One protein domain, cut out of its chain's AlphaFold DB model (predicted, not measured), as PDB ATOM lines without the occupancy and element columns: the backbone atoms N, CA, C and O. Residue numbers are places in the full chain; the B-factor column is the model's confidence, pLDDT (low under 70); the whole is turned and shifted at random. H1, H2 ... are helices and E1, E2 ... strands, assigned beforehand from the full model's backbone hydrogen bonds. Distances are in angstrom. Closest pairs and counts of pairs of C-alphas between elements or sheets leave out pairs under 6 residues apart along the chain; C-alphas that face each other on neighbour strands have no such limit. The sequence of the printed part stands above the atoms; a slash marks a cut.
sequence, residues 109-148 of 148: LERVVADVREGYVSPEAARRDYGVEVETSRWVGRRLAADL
ATOM      1  N   LEU A 109      30.142  79.055 295.302       98.12
ATOM      2  CA  LEU A 109      30.503  79.079 296.718       98.12
ATOM      3  C   LEU A 109      31.498  77.963 297.059       98.12
ATOM      4  O   LEU A 109      32.530  78.206 297.678       98.12
ATOM      5  N   GLU A 110      31.239  76.762 296.553       98.12
ATOM      6  CA  GLU A 110      32.038  75.556 296.766       98.12
ATOM      7  C   GLU A 110      33.445  75.713 296.184       98.12
ATOM      8  O   GLU A 110      34.424  75.225 296.745       98.12
ATOM      9  N   ARG A 111      33.571  76.452 295.073       98.50
ATOM     10  CA  ARG A 111      34.866  76.757 294.455       98.50
ATOM     11  C   ARG A 111      35.675  77.766 295.256       98.50
ATOM     12  O   ARG A 111      36.897  77.672 295.234       98.50
ATOM     13  N   VAL A 112      35.026  78.722 295.923       98.69
ATOM     14  CA  VAL A 112      35.718  79.649 296.830       98.69
ATOM     15  C   VAL A 112      36.206  78.895 298.063       98.69
ATOM     16  O   VAL A 112      37.370  79.015 298.421       98.69
ATOM     17  N   VAL A 113      35.359  78.055 298.662       98.62
ATOM     18  CA  VAL A 113      35.749  77.205 299.799       98.62
ATOM     19  C   VAL A 113      36.921  76.293 299.433       98.62
ATOM     20  O   VAL A 113      37.874  76.196 300.202       98.62
ATOM     21  N   ALA A 114      36.887  75.668 298.252       98.56
ATOM     22  CA  ALA A 114      37.999  74.860 297.760       98.56
ATOM     23  C   ALA A 114      39.275  75.697 297.585       98.56
ATOM     24  O   ALA A 114      40.322  75.287 298.065       98.56
ATOM     25  N   ASP A 115      39.201  76.886 296.973       98.56
ATOM     26  CA  ASP A 115      40.373  77.765 296.847       98.56
ATOM     27  C   ASP A 115      40.982  78.121 298.215       98.56
ATOM     28  O   ASP A 115      42.207  78.175 298.329       98.56
ATOM     29  N   VAL A 116      40.151  78.338 299.245       98.62
ATOM     30  CA  VAL A 116      40.626  78.610 300.612       98.62
ATOM     31  C   VAL A 116      41.256  77.377 301.244       98.62
ATOM     32  O   VAL A 116      42.329  77.467 301.836       98.62
ATOM     33  N   ARG A 117      40.635  76.210 301.074       98.31
ATOM     34  CA  ARG A 117      41.164  74.941 301.581       98.31
ATOM     35  C   ARG A 117      42.513  74.578 300.978       98.31
ATOM     36  O   ARG A 117      43.398  74.133 301.698       98.31
ATOM     37  N   GLU A 118      42.668  74.786 299.676       97.94
ATOM     38  CA  GLU A 118      43.920  74.517 298.964       97.94
ATOM     39  C   GLU A 118      44.956  75.651 299.138       97.94
ATOM     40  O   GLU A 118      46.062  75.571 298.605       97.94
ATOM     41  N   GLY A 119      44.620  76.726 299.867       97.69
ATOM     42  CA  GLY A 119      45.526  77.844 300.143       97.69
ATOM     43  C   GLY A 119      45.798  78.760 298.944       97.69
ATOM     44  O   GLY A 119      46.765  79.516 298.948       97.69
ATOM     45  N   TYR A 120      44.971  78.718 297.899       98.56
ATOM     46  CA  TYR A 120      45.093  79.627 296.753       98.56
ATOM     47  C   TYR A 120      44.552  81.022 297.055       98.56
ATOM     48  O   TYR A 120      45.038  82.010 296.498       98.56
ATOM     49  N   VAL A 121      43.533  81.078 297.910       98.69
ATOM     50  CA  VAL A 121      42.851  82.291 298.360       98.69
ATOM     51  C   VAL A 121      42.838  82.279 299.888       98.69
ATOM     52  O   VAL A 121      42.514  81.261 300.485       98.69
ATOM     53  N   SER A 122      43.192  83.376 300.546       98.50
ATOM     54  CA  SER A 122      43.060  83.489 302.005       98.50
ATOM     55  C   SER A 122      41.591  83.653 302.425       98.50
ATOM     56  O   SER A 122      40.777  84.138 301.632       98.50
ATOM     57  N   PRO A 123      41.203  83.304 303.668       98.19
ATOM     58  CA  PRO A 123      39.866  83.613 304.184       98.19
ATOM     59  C   PRO A 123      39.507  85.104 304.058       98.19
ATOM     60  O   PRO A 123      38.377  85.464 303.719       98.19
ATOM     61  N   GLU A 124      40.487  85.986 304.256       98.38
ATOM     62  CA  GLU A 124      40.334  87.433 304.130       98.38
ATOM     63  C   GLU A 124      40.053  87.845 302.679       98.38
ATOM     64  O   GLU A 124      39.171  88.671 302.421       98.38
ATOM     65  N   ALA A 125      40.764  87.256 301.713       98.19
ATOM     66  CA  ALA A 125      40.521  87.489 300.293       98.19
ATOM     67  C   ALA A 125      39.196  86.873 299.817       98.19
ATOM     68  O   ALA A 125      38.489  87.501 299.029       98.19
ATOM     69  N   ALA A 126      38.800  85.706 300.336       98.56
ATOM     70  CA  ALA A 126      37.489  85.108 300.073       98.56
ATOM     71  C   ALA A 126      36.357  86.084 300.432       98.56
ATOM     72  O   ALA A 126      35.458  86.343 299.622       98.56
ATOM     73  N   ARG A 127      36.465  86.711 301.608       98.00
ATOM     74  CA  ARG A 127      35.518  87.721 302.074       98.00
ATOM     75  C   ARG A 127      35.547  88.977 301.209       98.00
ATOM     76  O   ARG A 127      34.503  89.396 300.715       98.00
ATOM     77  N   ARG A 128      36.729  89.566 301.014       97.75
ATOM     78  CA  ARG A 128      36.916  90.841 300.299       97.75
ATOM     79  C   ARG A 128      36.531  90.758 298.823       97.75
ATOM     80  O   ARG A 128      35.905  91.674 298.291       97.75
ATOM     81  N   ASP A 129      36.957  89.702 298.140       98.00
ATOM     82  CA  ASP A 129      36.900  89.648 296.682       98.00
ATOM     83  C   ASP A 129      35.685  88.889 296.160       98.00
ATOM     84  O   ASP A 129      35.163  89.251 295.108       98.00
ATOM     85  N   TYR A 130      35.213  87.879 296.891       98.25
ATOM     86  CA  TYR A 130      34.122  87.007 296.450       98.25
ATOM     87  C   TYR A 130      32.840  87.171 297.275       98.25
ATOM     88  O   TYR A 130      31.799  86.624 296.893       98.25
ATOM     89  N   GLY A 131      32.896  87.930 298.377       97.75
ATOM     90  CA  GLY A 131      31.778  88.093 299.305       97.75
ATOM     91  C   GLY A 131      31.425  86.786 300.010       97.75
ATOM     92  O   GLY A 131      30.248  86.505 300.214       97.75
ATOM     93  N   VAL A 132      32.421  85.948 300.308       98.38
ATOM     94  CA  VAL A 132      32.229  84.638 300.941       98.38
ATOM     95  C   VAL A 132      33.030  84.571 302.231       98.38
ATOM     96  O   VAL A 132      34.245  84.733 302.223       98.38
ATOM     97  N   GLU A 133      32.354  84.283 303.333       98.12
ATOM     98  CA  GLU A 133      32.993  83.898 304.587       98.12
ATOM     99  C   GLU A 133      33.163  82.374 304.618       98.12
ATOM    100  O   GLU A 133      32.258  81.648 304.198       98.12
ATOM    101  N   VAL A 134      34.319  81.887 305.075       98.06
ATOM    102  CA  VAL A 134      34.637  80.452 305.117       98.06
ATOM    103  C   VAL A 134      35.005  80.044 306.540       98.06
ATOM    104  O   VAL A 134      35.980  80.538 307.101       98.06
ATOM    105  N   GLU A 135      34.256  79.099 307.104       96.94
ATOM    106  CA  GLU A 135      34.610  78.412 308.344       96.94
ATOM    107  C   GLU A 135      35.654  77.327 308.032       96.94
ATOM    108  O   GLU A 135      35.337  76.283 307.463       96.94
ATOM    109  N   THR A 136      36.917  77.564 308.388       95.06
ATOM    110  CA  THR A 136      38.055  76.714 307.984       95.06
ATOM    111  C   THR A 136      38.166  75.396 308.756       95.06
ATOM    112  O   THR A 136      38.773  74.453 308.261       95.06
ATOM    113  N   SER A 137      37.546  75.274 309.934       96.12
ATOM    114  CA  SER A 137      37.487  74.011 310.696       96.12
ATOM    115  C   SER A 137      36.589  72.960 310.031       96.12
ATOM    116  O   SER A 137      36.812  71.760 310.193       96.12
ATOM    117  N   ARG A 138      35.565  73.411 309.297       95.69
ATOM    118  CA  ARG A 138      34.527  72.564 308.689       95.69
ATOM    119  C   ARG A 138      34.463  72.674 307.170       95.69
ATOM    120  O   ARG A 138      33.756  71.892 306.545       95.69
ATOM    121  N   TRP A 139      35.196  73.622 306.591       96.88
ATOM    122  CA  TRP A 139      35.172  73.958 305.169       96.88
ATOM    123  C   TRP A 139      33.756  74.258 304.677       96.88
ATOM    124  O   TRP A 139      33.291  73.712 303.679       96.88
ATOM    125  N   VAL A 140      33.066  75.137 305.404       96.75
ATOM    126  CA  VAL A 140      31.717  75.601 305.066       96.75
ATOM    127  C   VAL A 140      31.791  77.066 304.664       96.75
ATOM    128  O   VAL A 140      32.348  77.888 305.387       96.75
ATOM    129  N   GLY A 141      31.245  77.392 303.494       96.50
ATOM    130  CA  GLY A 141      31.166  78.760 302.993       96.50
ATOM    131  C   GLY A 141      29.779  79.356 303.197       96.50
ATOM    132  O   GLY A 141      28.775  78.655 303.084       96.50
ATOM    133  N   ARG A 142      29.707  80.668 303.415       97.19
ATOM    134  CA  ARG A 142      28.464  81.441 303.373       97.19
ATOM    135  C   ARG A 142      28.679  82.712 302.563       97.19
ATOM    136  O   ARG A 142      29.646  83.438 302.778       97.19
ATOM    137  N   ARG A 143      27.752  83.011 301.652       96.31
ATOM    138  CA  ARG A 143      27.750  84.288 300.933       96.31
ATOM    139  C   ARG A 143      27.271  85.401 301.870       96.31
ATOM    140  O   ARG A 143      26.250  85.257 302.544       96.31
ATOM    141  N   LEU A 144      28.028  86.486 301.934       93.06
ATOM    142  CA  LEU A 144      27.641  87.690 302.654       93.06
ATOM    143  C   LEU A 144      26.508  88.379 301.889       93.06
ATOM    144  O   LEU A 144      26.494  88.365 300.655       93.06
ATOM    145  N   ALA A 145      25.544  88.941 302.618       79.44
ATOM    146  CA  ALA A 145      24.561  89.819 302.000       79.44
ATOM    147  C   ALA A 145      25.323  90.986 301.362       79.44
ATOM    148  O   ALA A 145      26.296  91.470 301.939       79.44
ATOM    149  N   ALA A 146      24.932  91.391 300.155       63.62
ATOM    150  CA  ALA A 146      25.426  92.651 299.629       63.62
ATOM    151  C   ALA A 146      24.889  93.743 300.557       63.62
ATOM    152  O   ALA A 146      23.672  93.849 300.715       63.62
ATOM    153  N   ASP A 147      25.780  94.503 301.190       53.44
ATOM    154  CA  ASP A 147      25.393  95.776 301.781       53.44
ATOM    155  C   ASP A 147      24.963  96.653 300.590       53.44
ATOM    156  O   ASP A 147      25.805  97.073 299.791       53.44
ATOM    157  N   LEU A 148      23.644  96.752 300.380       40.78
ATOM    158  CA  LEU A 148      23.003  97.566 299.340       40.78
ATOM    159  C   LEU A 148      23.160  99.055 299.649       40.78
ATOM    160  O   LEU A 148      22.939  99.431 300.823       40.78
TER     161      LEU A 148
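This is residues 109 to 148 of the 148 residues of the protein "Hydantoinase B/oxoprolinase family protein" of bacterium (UniProt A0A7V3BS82). A two-stranded hairpin, E1 and E2, is packed with a helical hairpin, H1 and H2: H1 packs across both strands, and H2 packs mainly on E1. After E2 a short tail, residues 144 to 148, runs away from this small body and adds to its length. The printed part has 40 residues, with two named helices and two named strands in the order H1, H2, E1, E2; the sheet's order is E1, E2, antiparallel, and the class is mixed, helices and strands. The whole is compact, with a radius of gyration of the C-alphas of 9.3 A, and its outline is elongated, with spans of 31 by 17 by 14 A.

Strand E1 is residues 132 to 135, 10.0 A from first to last C-alpha, and begins with C-alpha 132 at (32.229, 84.638, 300.941). Strand E2 is residues 140 to 143, 10.4 A long, and ends with C-alpha 143 at (27.750, 84.288, 300.933). Helix H1 is residues 109 to 117, 12.4 A long, and begins with C-alpha 109 at (30.503, 79.079, 296.718). Helix H2 is residues 123 to 130, 10.2 A long.

E1 and E2 form a hairpin of antiparallel neighbour strands, with 156 degrees between their directions. The C-alphas of Val 134 and Gly 141 face each other at 4.4 A. N 133 and O 142 are within hydrogen-bond range at 2.9 A, as are N 142 and O 133 at 2.8 A. The closest C-alphas of H1 and E2 are those of Val 113 and Gly 141, 5.8 A apart. Those of H1 and E1 are Val 113 and Val 134, 6.3 A apart. The closest C-alphas of H2 and E1 are those of Arg 127 and Glu 133, 5.2 A apart. H2 and E2 are near each other, with 5 pairs of C-alphas within 10 A. H1 and H2 form a helical hairpin and touch, with the C-alphas of Val 116 and Pro 123 closest at 6.2 A. They run opposite ways at a shallow tilt of 34 degrees, only just short of steep. In H1 and H2 every O i to N i+4 pair is within hydrogen-bond range.

The two C-alphas farthest apart are those of Glu 118 and Leu 148, 31.1 A. The links H1 to H2, H2 to E1 and E1 to E2 are tight, and no link is long. The printed part has no cut and ends at residue 148, the chain's last residue. The mean pLDDT of the printed part is 93.8, and the model's confidence is low, under 70, at residues 146 to 148.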